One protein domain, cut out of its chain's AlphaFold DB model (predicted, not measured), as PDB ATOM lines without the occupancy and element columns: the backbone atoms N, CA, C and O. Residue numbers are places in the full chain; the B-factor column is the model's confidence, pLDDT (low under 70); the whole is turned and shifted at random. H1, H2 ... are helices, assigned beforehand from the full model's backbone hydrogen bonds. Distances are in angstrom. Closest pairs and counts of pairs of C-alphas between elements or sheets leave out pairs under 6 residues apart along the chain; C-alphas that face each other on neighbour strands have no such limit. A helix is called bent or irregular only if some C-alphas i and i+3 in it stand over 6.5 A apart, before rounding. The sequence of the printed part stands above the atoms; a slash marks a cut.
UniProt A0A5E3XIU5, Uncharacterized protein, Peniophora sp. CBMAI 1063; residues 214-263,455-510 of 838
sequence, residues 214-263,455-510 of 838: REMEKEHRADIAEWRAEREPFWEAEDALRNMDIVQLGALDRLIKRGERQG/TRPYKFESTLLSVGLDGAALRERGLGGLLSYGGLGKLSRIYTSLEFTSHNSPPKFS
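What this domain is: This is residues 214 to 263 and 455 to 510 of the 838 residues of an uncharacterized protein of Peniophora sp. CBMAI 1063 (UniProt A0A5E3XIU5). What shape is seen first? A long bent helix, H1, sticks out with residues 214 to 231 from a small compact body built round H2: H3 crosses H2, H4 meets it with its first residue, Gly 471, closest and about perpendicular, and H5 overlaps the first part of H2, running opposite ways. Residues 497 to 503, of which 497 and 498 belong to H5, also stick out, and the chain then folds back toward the body. What is it made of? The printed part has 106 residues with five named helices, H1 to H5 in chain order, and no named strand: the class is all helix. It is loose, with a radius of gyration of the C-alphas of 18.1 A, and elongated, spanning 63 by 41 by 25 A.

Where its parts are: Where is the longest helix? H1, residues 214 to 242, was assigned as one helix by its hydrogen bonds but is bent: C-alphas 230 and 233 are 6.8 A apart. Its arms are H1a, residues 214 to 230, 24.4 A long from C-alpha 214 at (62.803, -93.270, 20.450), and H1b, residues 233 to 242, 14.1 A. Where are the others? H2 is residues 246 to 261, 23.2 A; H3 is residues 456 to 466, 15.2 A; H4 is residues 471 to 476, 8.9 A. H5, residues 485 to 498, is 19.8 A long and ends with C-alpha 498 at (89.585, -45.827, -12.090).

How they stand to each other: How does H1 meet the rest? H1a and H1b stand at a steep tilt of 42 degrees, and H1a is apart from H2, H3, H4 and H5. H1b only just touches H3, with 3 pairs of C-alphas within 8 A, the closest those of Ala 237 and Leu 464 at 7.1 A; the tilt is shallow, 27 degrees, opposite ways. What touches the hub, H2? H3 touches it at a steep tilt of 54 degrees, the same way, the closest C-alphas being those of Ala 251 and Pro 457, 5.2 A apart. H4 touches residues 255 to 260 of H2 alone, about perpendicular at 89 degrees, with the C-alphas of Ile 256 and Gly 471 closest at 4.2 A. H5 touches residues 246 to 253 of H2 alone, at a shallow tilt of 18 degrees, opposite ways, with the C-alphas of Gly 250 and Gly 486 closest at 4.4 A. What do the helix backbones show? In H1a, H1b, H2, H3 and H5 every O i to N i+4 pair is within hydrogen-bond range; in H4 it is 1 of 2.

The domain as a whole: How far does it reach? The two C-alphas farthest apart, those of Glu 215 and Leu 498, are 63.5 A apart. Where is the cut? Residues 264 to 454 are not printed, and C-alphas 263 and 455 are 26.2 A apart across that cut, on the link from H2 to H3. Of the links printed whole, H1 to H2 and H3 to H4 are tight, H4 to H5 is short, and none is long. Where is confidence low? The mean pLDDT of the printed part is 91.6, and residues 500 to 503 are under 70.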
ATOM      1  N   ARG A 214      61.352 -93.553  20.410       86.38
ATOM      2  CA  ARG A 214      62.803 -93.270  20.450       86.38
ATOM      3  C   ARG A 214      63.553 -93.856  19.248       86.38
ATOM      4  O   ARG A 214      64.432 -93.189  18.706       86.38
ATOM      5  N   GLU A 215      63.217 -95.076  18.819       89.69
ATOM      6  CA  GLU A 215      63.800 -95.692  17.614       89.69
ATOM      7  C   GLU A 215      63.436 -94.900  16.348       89.69
ATOM      8  O   GLU A 215      64.333 -94.540  15.589       89.69
ATOM      9  N   MET A 216      62.164 -94.518  16.180       87.75
ATOM     10  CA  MET A 216      61.725 -93.671  15.060       87.75
ATOM     11  C   MET A 216      62.375 -92.281  15.089       87.75
ATOM     12  O   MET A 216      62.733 -91.740  14.049       87.75
ATOM     13  N   GLU A 217      62.566 -91.679  16.269       89.94
ATOM     14  CA  GLU A 217      63.277 -90.400  16.373       89.94
ATOM     15  C   GLU A 217      64.756 -90.536  15.983       89.94
ATOM     16  O   GLU A 217      65.308 -89.638  15.346       89.94
ATOM     17  N   LYS A 218      65.397 -91.661  16.320       94.31
ATOM     18  CA  LYS A 218      66.773 -91.954  15.904       94.31
ATOM     19  C   LYS A 218      66.879 -92.136  14.389       94.31
ATOM     20  O   LYS A 218      67.810 -91.590  13.806       94.31
ATOM     21  N   GLU A 219      65.930 -92.836  13.768       94.44
ATOM     22  CA  GLU A 219      65.831 -92.958  12.305       94.44
ATOM     23  C   GLU A 219      65.651 -91.579  11.656       94.44
ATOM     24  O   GLU A 219      66.463 -91.192  10.826       94.44
ATOM     25  N   HIS A 220      64.718 -90.751  12.137       93.81
ATOM     26  CA  HIS A 220      64.540 -89.389  11.616       93.81
ATOM     27  C   HIS A 220      65.793 -88.510  11.766       93.81
ATOM     28  O   HIS A 220      66.082 -87.689  10.896       93.81
ATOM     29  N   ARG A 221      66.539 -88.641  12.872       94.94
ATOM     30  CA  ARG A 221      67.816 -87.929  13.053       94.94
ATOM     31  C   ARG A 221      68.881 -88.429  12.076       94.94
ATOM     32  O   ARG A 221      69.652 -87.606  11.590       94.94
ATOM     33  N   ALA A 222      68.918 -89.733  11.796       96.12
ATOM     34  CA  ALA A 222      69.812 -90.313  10.798       96.12
ATOM     35  C   ALA A 222      69.455 -89.824   9.387       96.12
ATOM     36  O   ALA A 222      70.348 -89.363   8.685       96.12
ATOM     37  N   ASP A 223      68.169 -89.791   9.031       95.94
ATOM     38  CA  ASP A 223      67.704 -89.296   7.731       95.94
ATOM     39  C   ASP A 223      68.041 -87.805   7.537       95.94
ATOM     40  O   ASP A 223      68.491 -87.399   6.468       95.94
ATOM     41  N   ILE A 224      67.866 -86.967   8.574       95.81
ATOM     42  CA  ILE A 224      68.262 -85.544   8.527       95.81
ATOM     43  C   ILE A 224      69.780 -85.410   8.345       95.81
ATOM     44  O   ILE A 224      70.238 -84.540   7.606       95.81
ATOM     45  N   ALA A 225      70.565 -86.236   9.042       96.69
ATOM     46  CA  ALA A 225      72.020 -86.215   8.937       96.69
ATOM     47  C   ALA A 225      72.503 -86.666   7.550       96.69
ATOM     48  O   ALA A 225      73.400 -86.032   6.999       96.69
ATOM     49  N   GLU A 226      71.889 -87.699   6.972       96.94
ATOM     50  CA  GLU A 226      72.161 -88.159   5.607       96.94
ATOM     51  C   GLU A 226      71.813 -87.073   4.584       96.94
ATOM     52  O   GLU A 226      72.664 -86.692   3.783       96.94
ATOM     53  N   TRP A 227      70.624 -86.472   4.683       97.38
ATOM     54  CA  TRP A 227      70.223 -85.372   3.803       97.38
ATOM     55  C   TRP A 227      71.167 -84.168   3.894       97.38
ATOM     56  O   TRP A 227      71.547 -83.593   2.873       97.38
ATOM     57  N   ARG A 228      71.592 -83.787   5.108       96.75
ATOM     58  CA  ARG A 228      72.587 -82.720   5.280       96.75
ATOM     59  C   ARG A 228      73.925 -83.100   4.662       96.75
ATOM     60  O   ARG A 228      74.502 -82.257   3.994       96.75
ATOM     61  N   ALA A 229      74.390 -84.337   4.829       96.19
ATOM     62  CA  ALA A 229      75.640 -84.800   4.225       96.19
ATOM     63  C   ALA A 229      75.591 -84.776   2.684       96.19
ATOM     64  O   ALA A 229      76.603 -84.509   2.041       96.19
ATOM     65  N   GLU A 230      74.420 -85.004   2.084       95.06
ATOM     66  CA  GLU A 230      74.209 -84.844   0.640       95.06
ATOM     67  C   GLU A 230      74.177 -83.368   0.203       95.06
ATOM     68  O   GLU A 230      74.666 -83.030  -0.878       95.06
ATOM     69  N   ARG A 231      73.608 -82.474   1.026       96.25
ATOM     70  CA  ARG A 231      73.423 -81.048   0.698       96.25
ATOM     71  C   ARG A 231      74.606 -80.148   1.023       96.25
ATOM     72  O   ARG A 231      74.851 -79.196   0.286       96.25
ATOM     73  N   GLU A 232      75.358 -80.449   2.071       95.38
ATOM     74  CA  GLU A 232      76.539 -79.704   2.506       95.38
ATOM     75  C   GLU A 232      77.548 -79.432   1.375       95.38
ATOM     76  O   GLU A 232      77.876 -78.260   1.183       95.38
ATOM     77  N   PRO A 233      77.961 -80.402   0.528       93.69
ATOM     78  CA  PRO A 233      78.881 -80.106  -0.574       93.69
ATOM     79  C   PRO A 233      78.283 -79.136  -1.601       93.69
ATOM     80  O   PRO A 233      79.007 -78.374  -2.239       93.69
ATOM     81  N   PHE A 234      76.959 -79.121  -1.773       93.50
ATOM     82  CA  PHE A 234      76.304 -78.159  -2.654       93.50
ATOM     83  C   PHE A 234      76.346 -76.744  -2.066       93.50
ATOM     84  O   PHE A 234      76.680 -75.804  -2.787       93.50
ATOM     85  N   TRP A 235      76.081 -76.595  -0.768       95.56
ATOM     86  CA  TRP A 235      76.174 -75.307  -0.079       95.56
ATOM     87  C   TRP A 235      77.613 -74.790  -0.007       95.56
ATOM     88  O   TRP A 235      77.846 -73.615  -0.284       95.56
ATOM     89  N   GLU A 236      78.594 -75.658   0.253       95.12
ATOM     90  CA  GLU A 236      80.016 -75.307   0.171       95.12
ATOM     91  C   GLU A 236      80.402 -74.846  -1.242       95.12
ATOM     92  O   GLU A 236      81.187 -73.910  -1.409       95.12
ATOM     93  N   ALA A 237      79.827 -75.472  -2.277       94.38
ATOM     94  CA  ALA A 237      80.055 -75.096  -3.671       94.38
ATOM     95  C   ALA A 237      79.519 -73.694  -3.967       94.38
ATOM     96  O   ALA A 237      80.142 -72.930  -4.704       94.38
ATOM     97  N   GLU A 238      78.353 -73.360  -3.422       94.12
ATOM     98  CA  GLU A 238      77.756 -72.034  -3.555       94.12
ATOM     99  C   GLU A 238      78.530 -70.980  -2.766       94.12
ATOM    100  O   GLU A 238      78.840 -69.926  -3.324       94.12
ATOM    101  N   ASP A 239      78.946 -71.286  -1.536       94.25
ATOM    102  CA  ASP A 239      79.761 -70.395  -0.705       94.25
ATOM    103  C   ASP A 239      81.114 -70.091  -1.358       94.25
ATOM    104  O   ASP A 239      81.529 -68.931  -1.425       94.25
ATOM    105  N   ALA A 240      81.767 -71.105  -1.937       95.38
ATOM    106  CA  ALA A 240      83.018 -70.936  -2.673       95.38
ATOM    107  C   ALA A 240      82.872 -70.019  -3.902       95.38
ATOM    108  O   ALA A 240      83.836 -69.362  -4.301       95.38
ATOM    109  N   LEU A 241      81.677 -69.960  -4.501       96.19
ATOM    110  CA  LEU A 241      81.371 -69.106  -5.649       96.19
ATOM    111  C   LEU A 241      80.769 -67.750  -5.249       96.19
ATOM    112  O   LEU A 241      80.667 -66.873  -6.102       96.19
ATOM    113  N   ARG A 242      80.353 -67.538  -3.998       93.94
ATOM    114  CA  ARG A 242      79.635 -66.321  -3.583       93.94
ATOM    115  C   ARG A 242      80.518 -65.075  -3.586       93.94
ATOM    116  O   ARG A 242      80.057 -64.003  -3.959       93.94
ATOM    117  N   ASN A 243      81.784 -65.237  -3.208       91.62
ATOM    118  CA  ASN A 243      82.713 -64.138  -2.950       91.62
ATOM    119  C   ASN A 243      84.028 -64.315  -3.720       91.62
ATOM    120  O   ASN A 243      85.092 -64.425  -3.111       91.62
ATOM    121  N   MET A 244      83.963 -64.352  -5.056       96.38
ATOM    122  CA  MET A 244      85.156 -64.543  -5.883       96.38
ATOM    123  C   MET A 244      85.921 -63.242  -6.136       96.38
ATOM    124  O   MET A 244      85.375 -62.288  -6.686       96.38
ATOM    125  N   ASP A 245      87.208 -63.226  -5.806       95.19
ATOM    126  CA  ASP A 245      88.137 -62.151  -6.144       95.19
ATOM    127  C   ASP A 245      88.672 -62.253  -7.593       95.19
ATOM    128  O   ASP A 245      88.453 -63.221  -8.332       95.19
ATOM    129  N   ILE A 246      89.436 -61.240  -8.010       95.44
ATOM    130  CA  ILE A 246      90.051 -61.153  -9.347       95.44
ATOM    131  C   ILE A 246      90.971 -62.356  -9.652       95.44
ATOM    132  O   ILE A 246      91.057 -62.815 -10.795       95.44
ATOM    133  N   VAL A 247      91.676 -62.881  -8.647       95.69
ATOM    134  CA  VAL A 247      92.620 -64.001  -8.792       95.69
ATOM    135  C   VAL A 247      91.866 -65.330  -8.921       95.69
ATOM    136  O   VAL A 247      92.251 -66.190  -9.721       95.69
ATOM    137  N   GLN A 248      90.775 -65.475  -8.177       96.50
ATOM    138  CA  GLN A 248      89.857 -66.604  -8.166       96.50
ATOM    139  C   GLN A 248      89.099 -66.707  -9.491       96.50
ATOM    140  O   GLN A 248      89.017 -67.804 -10.038       96.50
ATOM    141  N   LEU A 249      88.688 -65.590 -10.103       96.94
ATOM    142  CA  LEU A 249      88.151 -65.588 -11.474       96.94
ATOM    143  C   LEU A 249      89.152 -66.144 -12.498       96.94
ATOM    144  O   LEU A 249      88.784 -66.892 -13.404       96.94
ATOM    145  N   GLY A 250      90.440 -65.818 -12.350       96.50
ATOM    146  CA  GLY A 250      91.496 -66.376 -13.197       96.50
ATOM    147  C   GLY A 250      91.705 -67.880 -12.983       96.50
ATOM    148  O   GLY A 250      92.008 -68.604 -13.930       96.50
ATOM    149  N   ALA A 251      91.537 -68.364 -11.751       96.75
ATOM    150  CA  ALA A 251      91.536 -69.790 -11.431       96.75
ATOM    151  C   ALA A 251      90.315 -70.521 -11.999       96.75
ATOM    152  O   ALA A 251      90.481 -71.580 -12.605       96.75
ATOM    153  N   LEU A 252      89.130 -69.921 -11.901       97.38
ATOM    154  CA  LEU A 252      87.897 -70.435 -12.492       97.38
ATOM    155  C   LEU A 252      88.033 -70.589 -14.018       97.38
ATOM    156  O   LEU A 252      87.757 -71.656 -14.560       97.38
ATOM    157  N   ASP A 253      88.559 -69.568 -14.706       96.94
ATOM    158  CA  ASP A 253      88.819 -69.593 -16.156       96.94
ATOM    159  C   ASP A 253      89.780 -70.725 -16.555       96.94
ATOM    160  O   ASP A 253      89.551 -71.423 -17.544       96.94
ATOM    161  N   ARG A 254      90.845 -70.955 -15.772       96.56
ATOM    162  CA  ARG A 254      91.775 -72.070 -16.012       96.56
ATOM    163  C   ARG A 254      91.122 -73.427 -15.782       96.56
ATOM    164  O   ARG A 254      91.410 -74.352 -16.540       96.56
ATOM    165  N   LEU A 255      90.279 -73.555 -14.760       96.69
ATOM    166  CA  LEU A 255      89.585 -74.800 -14.441       96.69
ATOM    167  C   LEU A 255      88.596 -75.182 -15.549       96.69
ATOM    168  O   LEU A 255      88.606 -76.321 -16.015       96.69
ATOM    169  N   ILE A 256      87.833 -74.210 -16.052       96.12
ATOM    170  CA  ILE A 256      86.896 -74.389 -17.169       96.12
ATOM    171  C   ILE A 256      87.648 -74.776 -18.444       96.12
ATOM    172  O   ILE A 256      87.350 -75.811 -19.039       96.12
ATOM    173  N   LYS A 257      88.706 -74.036 -18.805       95.56
ATOM    174  CA  LYS A 257      89.557 -74.364 -19.963       95.56
ATOM    175  C   LYS A 257      90.222 -75.734 -19.844       95.56
ATOM    176  O   LYS A 257      90.428 -76.410 -20.851       95.56
ATOM    177  N   ARG A 258      90.580 -76.168 -18.630       94.81
ATOM    178  CA  ARG A 258      91.109 -77.519 -18.388       94.81
ATOM    179  C   ARG A 258      90.038 -78.571 -18.676       94.81
ATOM    180  O   ARG A 258      90.321 -79.512 -19.410       94.81
ATOM    181  N   GLY A 259      88.819 -78.370 -18.177       93.88
ATOM    182  CA  GLY A 259      87.688 -79.259 -18.445       93.88
ATOM    183  C   GLY A 259      87.212 -79.245 -19.900       93.88
ATOM    184  O   GLY A 259      86.543 -80.178 -20.324       93.88
ATOM    185  N   GLU A 260      87.476 -78.186 -20.674       91.88
ATOM    186  CA  GLU A 260      87.216 -78.145 -22.128       91.88
ATOM    187  C   GLU A 260      88.224 -78.988 -22.909       91.88
ATOM    188  O   GLU A 260      87.856 -79.701 -23.838       91.88
ATOM    189  N   ARG A 261      89.502 -78.933 -22.513       92.00
ATOM    190  CA  ARG A 261      90.560 -79.757 -23.117       92.00
ATOM    191  C   ARG A 261      90.372 -81.239 -22.820       92.00
ATOM    192  O   ARG A 261      90.669 -82.052 -23.679       92.00
ATOM    193  N   GLN A 262      89.863 -81.558 -21.634       88.06
ATOM    194  CA  GLN A 262      89.489 -82.914 -21.218       88.06
ATOM    195  C   GLN A 262      88.100 -83.326 -21.726       88.06
ATOM    196  O   GLN A 262      87.460 -84.184 -21.123       88.06
ATOM    197  N   GLY A 263      87.590 -82.679 -22.781       76.69
ATOM    198  CA  GLY A 263      86.284 -82.997 -23.343       76.69
ATOM    199  C   GLY A 263      86.126 -84.495 -23.658       76.69
ATOM    200  O   GLY A 263      87.120 -85.215 -23.730       76.69
ATOM    201  N   THR A 455     100.198 -71.467  -4.851       94.12
ATOM    202  CA  THR A 455      99.823 -70.064  -5.007       94.12
ATOM    203  C   THR A 455      98.316 -69.934  -4.762       94.12
ATOM    204  O   THR A 455      97.570 -70.905  -4.932       94.12
ATOM    205  N   ARG A 456      97.853 -68.754  -4.327       93.81
ATOM    206  CA  ARG A 456      96.421 -68.479  -4.086       93.81
ATOM    207  C   ARG A 456      95.490 -69.055  -5.174       93.81
ATOM    208  O   ARG A 456      94.543 -69.745  -4.801       93.81
ATOM    209  N   PRO A 457      95.784 -68.892  -6.481       95.31
ATOM    210  CA  PRO A 457      94.962 -69.494  -7.520       95.31
ATOM    211  C   PRO A 457      94.886 -71.030  -7.468       95.31
ATOM    212  O   PRO A 457      93.807 -71.583  -7.632       95.31
ATOM    213  N   TYR A 458      95.995 -71.731  -7.206       95.44
ATOM    214  CA  TYR A 458      95.991 -73.198  -7.098       95.44
ATOM    215  C   TYR A 458      95.314 -73.697  -5.822       95.44
ATOM    216  O   TYR A 458      94.737 -74.781  -5.830       95.44
ATOM    217  N   LYS A 459      95.371 -72.920  -4.732       95.38
ATOM    218  CA  LYS A 459      94.599 -73.220  -3.518       95.38
ATOM    219  C   LYS A 459      93.108 -73.157  -3.814       95.38
ATOM    220  O   LYS A 459      92.410 -74.103  -3.491       95.38
ATOM    221  N   PHE A 460      92.657 -72.103  -4.495       96.19
ATOM    222  CA  PHE A 460      91.259 -71.973  -4.893       96.19
ATOM    223  C   PHE A 460      90.822 -73.069  -5.873       96.19
ATOM    224  O   PHE A 460      89.785 -73.682  -5.660       96.19
ATOM    225  N   GLU A 461      91.640 -73.398  -6.884       96.12
ATOM    226  CA  GLU A 461      91.380 -74.558  -7.758       96.12
ATOM    227  C   GLU A 461      91.242 -75.851  -6.938       96.12
ATOM    228  O   GLU A 461      90.347 -76.648  -7.196       96.12
ATOM    229  N   SER A 462      92.098 -76.058  -5.931       95.44
ATOM    230  CA  SER A 462      92.012 -77.224  -5.048       95.44
ATOM    231  C   SER A 462      90.756 -77.213  -4.176       95.44
ATOM    232  O   SER A 462      90.213 -78.287  -3.949       95.44
ATOM    233  N   THR A 463      90.313 -76.046  -3.695       95.31
ATOM    234  CA  THR A 463      89.069 -75.889  -2.923       95.31
ATOM    235  C   THR A 463      87.849 -76.205  -3.784       95.31
ATOM    236  O   THR A 463      86.982 -76.956  -3.359       95.31
ATOM    237  N   LEU A 464      87.799 -75.711  -5.025       96.50
ATOM    238  CA  LEU A 464      86.713 -76.044  -5.951       96.50
ATOM    239  C   LEU A 464      86.686 -77.546  -6.256       96.50
ATOM    240  O   LEU A 464      85.637 -78.178  -6.165       96.50
ATOM    241  N   LEU A 465      87.850 -78.141  -6.530       95.94
ATOM    242  CA  LEU A 465      87.954 -79.575  -6.790       95.94
ATOM    243  C   LEU A 465      87.586 -80.432  -5.572       95.94
ATOM    244  O   LEU A 465      86.980 -81.484  -5.755       95.94
ATOM    245  N   SER A 466      87.918 -80.014  -4.343       95.12
ATOM    246  CA  SER A 466      87.527 -80.757  -3.134       95.12
ATOM    247  C   SER A 466      86.022 -80.739  -2.892       95.12
ATOM    248  O   SER A 466      85.495 -81.696  -2.344       95.12
ATOM    249  N   VAL A 467      85.349 -79.683  -3.347       95.69
ATOM    250  CA  VAL A 467      83.893 -79.524  -3.275       95.69
ATOM    251  C   VAL A 467      83.183 -80.203  -4.469       95.69
ATOM    252  O   VAL A 467      81.962 -80.206  -4.580       95.69
ATOM    253  N   GLY A 468      83.937 -80.822  -5.386       95.31
ATOM    254  CA  GLY A 468      83.384 -81.497  -6.565       95.31
ATOM    255  C   GLY A 468      83.015 -80.553  -7.714       95.31
ATOM    256  O   GLY A 468      82.336 -80.960  -8.653       95.31
ATOM    257  N   LEU A 469      83.472 -79.298  -7.680       96.62
ATOM    258  CA  LEU A 469      83.355 -78.364  -8.796       96.62
ATOM    259  C   LEU A 469      84.536 -78.544  -9.750       96.62
ATOM    260  O   LEU A 469      85.583 -77.914  -9.597       96.62
ATOM    261  N   ASP A 470      84.366 -79.398 -10.753       96.12
ATOM    262  CA  ASP A 470      85.283 -79.494 -11.884       96.12
ATOM    263  C   ASP A 470      84.843 -78.589 -13.057       96.12
ATOM    264  O   ASP A 470      83.833 -77.882 -13.008       96.12
ATOM    265  N   GLY A 471      85.626 -78.576 -14.139       95.25
ATOM    266  CA  GLY A 471      85.291 -77.771 -15.316       95.25
ATOM    267  C   GLY A 471      84.009 -78.218 -16.036       95.25
ATOM    268  O   GLY A 471      83.429 -77.413 -16.760       95.25
ATOM    269  N   ALA A 472      83.559 -79.466 -15.862       94.56
ATOM    270  CA  ALA A 472      82.323 -79.974 -16.458       94.56
ATOM    271  C   ALA A 472      81.099 -79.571 -15.623       94.56
ATOM    272  O   ALA A 472      80.171 -78.973 -16.166       94.56
ATOM    273  N   ALA A 473      81.153 -79.770 -14.306       95.00
ATOM    274  CA  ALA A 473      80.153 -79.349 -13.335       95.00
ATOM    275  C   ALA A 473      79.923 -77.831 -13.377       95.00
ATOM    276  O   ALA A 473      78.786 -77.366 -13.302       95.00
ATOM    277  N   LEU A 474      80.982 -77.032 -13.562       95.94
ATOM    278  CA  LEU A 474      80.837 -75.588 -13.761       95.94
ATOM    279  C   LEU A 474      80.017 -75.265 -15.019       95.94
ATOM    280  O   LEU A 474      79.101 -74.444 -14.946       95.94
ATOM    281  N   ARG A 475      80.261 -75.954 -16.143       93.75
ATOM    282  CA  ARG A 475      79.485 -75.758 -17.382       93.75
ATOM    283  C   ARG A 475      78.029 -76.169 -17.234       93.75
ATOM    284  O   ARG A 475      77.159 -75.458 -17.734       93.75
ATOM    285  N   GLU A 476      77.764 -77.275 -16.546       94.12
ATOM    286  CA  GLU A 476      76.402 -77.719 -16.225       94.12
ATOM    287  C   GLU A 476      75.660 -76.673 -15.389       94.12
ATOM    288  O   GLU A 476      74.498 -76.374 -15.653       94.12
ATOM    289  N   ARG A 477      76.367 -76.002 -14.470       94.31
ATOM    290  CA  ARG A 477      75.858 -74.851 -13.703       94.31
ATOM    291  C   ARG A 477      75.788 -73.545 -14.506       94.31
ATOM    292  O   ARG A 477      75.527 -72.484 -13.940       94.31
ATOM    293  N   GLY A 478      76.026 -73.596 -15.815       94.12
ATOM    294  CA  GLY A 478      75.968 -72.442 -16.706       94.12
ATOM    295  C   GLY A 478      77.162 -71.495 -16.597       94.12
ATOM    296  O   GLY A 478      77.043 -70.373 -17.079       94.12
ATOM    297  N   LEU A 479      78.268 -71.934 -15.989       94.06
ATOM    298  CA  LEU A 479      79.537 -71.214 -15.897       94.06
ATOM    299  C   LEU A 479      80.561 -71.862 -16.844       94.06
ATOM    300  O   LEU A 479      81.096 -72.929 -16.550       94.06
ATOM    301  N   GLY A 480      80.852 -71.235 -17.984       84.44
ATOM    302  CA  GLY A 480      81.930 -71.696 -18.875       84.44
ATOM    303  C   GLY A 480      81.550 -71.924 -20.331       84.44
ATOM    304  O   GLY A 480      81.907 -72.947 -20.907       84.44
ATOM    305  N   GLY A 481      80.822 -70.983 -20.929       86.38
ATOM    306  CA  GLY A 481      80.548 -70.949 -22.365       86.38
ATOM    307  C   GLY A 481      81.329 -69.856 -23.094       86.38
ATOM    308  O   GLY A 481      82.438 -70.064 -23.568       86.38
ATOM    309  N   LEU A 482      80.714 -68.682 -23.262       88.81
ATOM    310  CA  LEU A 482      81.233 -67.626 -24.152       88.81
ATOM    311  C   LEU A 482      82.172 -66.625 -23.465       88.81
ATOM    312  O   LEU A 482      82.891 -65.893 -24.148       88.81
ATOM    313  N   LEU A 483      82.125 -66.535 -22.136       93.38
ATOM    314  CA  LEU A 483      82.813 -65.498 -21.376       93.38
ATOM    315  C   LEU A 483      84.127 -66.030 -20.794       93.38
ATOM    316  O   LEU A 483      84.143 -67.058 -20.129       93.38
ATOM    317  N   SER A 484      85.225 -65.296 -20.999       93.94
ATOM    318  CA  SER A 484      86.480 -65.574 -20.292       93.94
ATOM    319  C   SER A 484      86.525 -64.791 -18.986       93.94
ATOM    320  O   SER A 484      86.668 -63.563 -18.989       93.94
ATOM    321  N   TYR A 485      86.454 -65.503 -17.862       95.44
ATOM    322  CA  TYR A 485      86.489 -64.903 -16.524       95.44
ATOM    323  C   TYR A 485      87.844 -64.260 -16.215       95.44
ATOM    324  O   TYR A 485      87.908 -63.254 -15.514       95.44
ATOM    325  N   GLY A 486      88.928 -64.743 -16.834       94.38
ATOM    326  CA  GLY A 486      90.230 -64.076 -16.769       94.38
ATOM    327  C   GLY A 486      90.216 -62.686 -17.420       94.38
ATOM    328  O   GLY A 486      90.885 -61.770 -16.948       94.38
ATOM    329  N   GLY A 487      89.426 -62.502 -18.483       91.81
ATOM    330  CA  GLY A 487      89.185 -61.190 -19.089       91.81
ATOM    331  C   GLY A 487      88.363 -60.271 -18.185       91.81
ATOM    332  O   GLY A 487      88.696 -59.095 -18.059       91.81
ATOM    333  N   LEU A 488      87.346 -60.818 -17.512       93.50
ATOM    334  CA  LEU A 488      86.524 -60.084 -16.549       93.50
ATOM    335  C   LEU A 488      87.347 -59.600 -15.347       93.50
ATOM    336  O   LEU A 488      87.244 -58.436 -14.982       93.50
ATOM    337  N   GLY A 489      88.238 -60.435 -14.807       92.69
ATOM    338  CA  GLY A 489      89.155 -60.027 -13.738       92.69
ATOM    339  C   GLY A 489      90.090 -58.882 -14.153       92.69
ATOM    340  O   GLY A 489      90.344 -57.971 -13.369       92.69
ATOM    341  N   LYS A 490      90.559 -58.864 -15.409       91.38
ATOM    342  CA  LYS A 490      91.350 -57.738 -15.944       91.38
ATOM    343  C   LYS A 490      90.521 -56.460 -16.082       91.38
ATOM    344  O   LYS A 490      91.022 -55.392 -15.761       91.38
ATOM    345  N   LEU A 491      89.277 -56.567 -16.555       89.00
ATOM    346  CA  LEU A 491      88.358 -55.426 -16.649       89.00
ATOM    347  C   LEU A 491      88.036 -54.862 -15.267       89.00
ATOM    348  O   LEU A 491      88.077 -53.656 -15.081       89.00
ATOM    349  N   SER A 492      87.798 -55.744 -14.301       89.38
ATOM    350  CA  SER A 492      87.598 -55.385 -12.905       89.38
ATOM    351  C   SER A 492      88.812 -54.661 -12.323       89.38
ATOM    352  O   SER A 492      88.629 -53.637 -11.685       89.38
ATOM    353  N   ARG A 493      90.039 -55.110 -12.619       88.38
ATOM    354  CA  ARG A 493      91.261 -54.404 -12.202       88.38
ATOM    355  C   ARG A 493      91.366 -52.994 -12.796       88.38
ATOM    356  O   ARG A 493      91.784 -52.078 -12.101       88.38
ATOM    357  N   ILE A 494      91.010 -52.827 -14.073       85.25
ATOM    358  CA  ILE A 494      90.982 -51.503 -14.719       85.25
ATOM    359  C   ILE A 494      89.929 -50.623 -14.043       85.25
ATOM    360  O   ILE A 494      90.186 -49.466 -13.751       85.25
ATOM    361  N   TYR A 495      88.760 -51.187 -13.755       83.81
ATOM    362  CA  TYR A 495      87.691 -50.472 -13.074       83.81
ATOM    363  C   TYR A 495      88.103 -50.026 -11.667       83.81
ATOM    364  O   TYR A 495      87.972 -48.854 -11.350       83.81
ATOM    365  N   THR A 496      88.727 -50.902 -10.873       84.88
ATOM    366  CA  THR A 496      89.257 -50.535  -9.548       84.88
ATOM    367  C   THR A 496      90.397 -49.533  -9.596       84.88
ATOM    368  O   THR A 496      90.648 -48.869  -8.608       84.88
ATOM    369  N   SER A 497      91.141 -49.457 -10.704       82.94
ATOM    370  CA  SER A 497      92.157 -48.410 -10.860       82.94
ATOM    371  C   SER A 497      91.563 -47.062 -11.264       82.94
ATOM    372  O   SER A 497      92.265 -46.066 -11.174       82.94
ATOM    373  N   LEU A 498      90.318 -47.049 -11.758       79.25
ATOM    374  CA  LEU A 498      89.585 -45.827 -12.090       79.25
ATOM    375  C   LEU A 498      88.784 -45.334 -10.886       79.25
ATOM    376  O   LEU A 498      88.815 -44.154 -10.593       79.25
ATOM    377  N   GLU A 499      88.117 -46.228 -10.153       78.25
ATOM    378  CA  GLU A 499      87.472 -45.858  -8.895       78.25
ATOM    379  C   GLU A 499      88.536 -45.562  -7.829       78.25
ATOM    380  O   GLU A 499      89.019 -46.462  -7.147       78.25
ATOM    381  N   PHE A 500      88.870 -44.285  -7.638       60.03
ATOM    382  CA  PHE A 500      89.712 -43.791  -6.535       60.03
ATOM    383  C   PHE A 500      89.039 -43.905  -5.153       60.03
ATOM    384  O   PHE A 500      89.419 -43.218  -4.203       60.03
ATOM    385  N   THR A 501      88.005 -44.735  -5.017       56.94
ATOM    386  CA  THR A 501      87.236 -44.825  -3.782       56.94
ATOM    387  C   THR A 501      88.071 -45.498  -2.693       56.94
ATOM    388  O   THR A 501      88.791 -46.469  -2.913       56.94
ATOM    389  N   SER A 502      87.979 -44.958  -1.479       58.41
ATOM    390  CA  SER A 502      88.754 -45.329  -0.284       58.41
ATOM    391  C   SER A 502      88.544 -46.772   0.203       58.41
ATOM    392  O   SER A 502      89.145 -47.202   1.195       58.41
ATOM    393  N   HIS A 503      87.709 -47.552  -0.481       65.00
ATOM    394  CA  HIS A 503      87.429 -48.934  -0.142       65.00
ATOM    395  C   HIS A 503      88.524 -49.843  -0.711       65.00
ATOM    396  O   HIS A 503      88.430 -50.377  -1.810       65.00
ATOM    397  N   ASN A 504      89.554 -50.080   0.102       73.25
ATOM    398  CA  ASN A 504      90.699 -50.961  -0.181       73.25
ATOM    399  C   ASN A 504      90.348 -52.436  -0.501       73.25
ATOM    400  O   ASN A 504      91.248 -53.271  -0.627       73.25
ATOM    401  N   SER A 505      89.069 -52.814  -0.587       81.81
ATOM    402  CA  SER A 505      88.665 -54.180  -0.908       81.81
ATOM    403  C   SER A 505      88.483 -54.356  -2.418       81.81
ATOM    404  O   SER A 505      87.650 -53.665  -3.005       81.81
ATOM    405  N   PRO A 506      89.175 -55.315  -3.061       85.31
ATOM    406  CA  PRO A 506      88.905 -55.627  -4.456       85.31
ATOM    407  C   PRO A 506      87.449 -56.100  -4.611       85.31
ATOM    408  O   PRO A 506      86.938 -56.805  -3.732       85.31
ATOM    409  N   PRO A 507      86.788 -55.765  -5.729       88.94
ATOM    410  CA  PRO A 507      85.416 -56.153  -5.996       88.94
ATOM    411  C   PRO A 507      85.310 -57.675  -6.008       88.94
ATOM    412  O   PRO A 507      86.160 -58.387  -6.558       88.94
ATOM    413  N   LYS A 508      84.245 -58.161  -5.376       92.88
ATOM    414  CA  LYS A 508      83.915 -59.578  -5.288       92.88
ATOM    415  C   LYS A 508      82.775 -59.879  -6.252       92.88
ATOM    416  O   LYS A 508      81.830 -59.106  -6.367       92.88
ATOM    417  N   PHE A 509      82.863 -61.013  -6.933       95.31
ATOM    418  CA  PHE A 509      81.857 -61.475  -7.879       95.31
ATOM    419  C   PHE A 509      81.182 -62.731  -7.346       95.31
ATOM    420  O   PHE A 509      81.858 -63.697  -6.989       95.31
ATOM    421  N   SER A 510      79.851 -62.737  -7.345       95.94
ATOM    422  CA  SER A 510      79.085 -63.940  -7.047       95.94
ATOM    423  C   SER A 510      78.948 -64.831  -8.280       95.94
ATOM    424  O   SER A 510      78.884 -64.365  -9.422       95.94
TER     425      SER A 510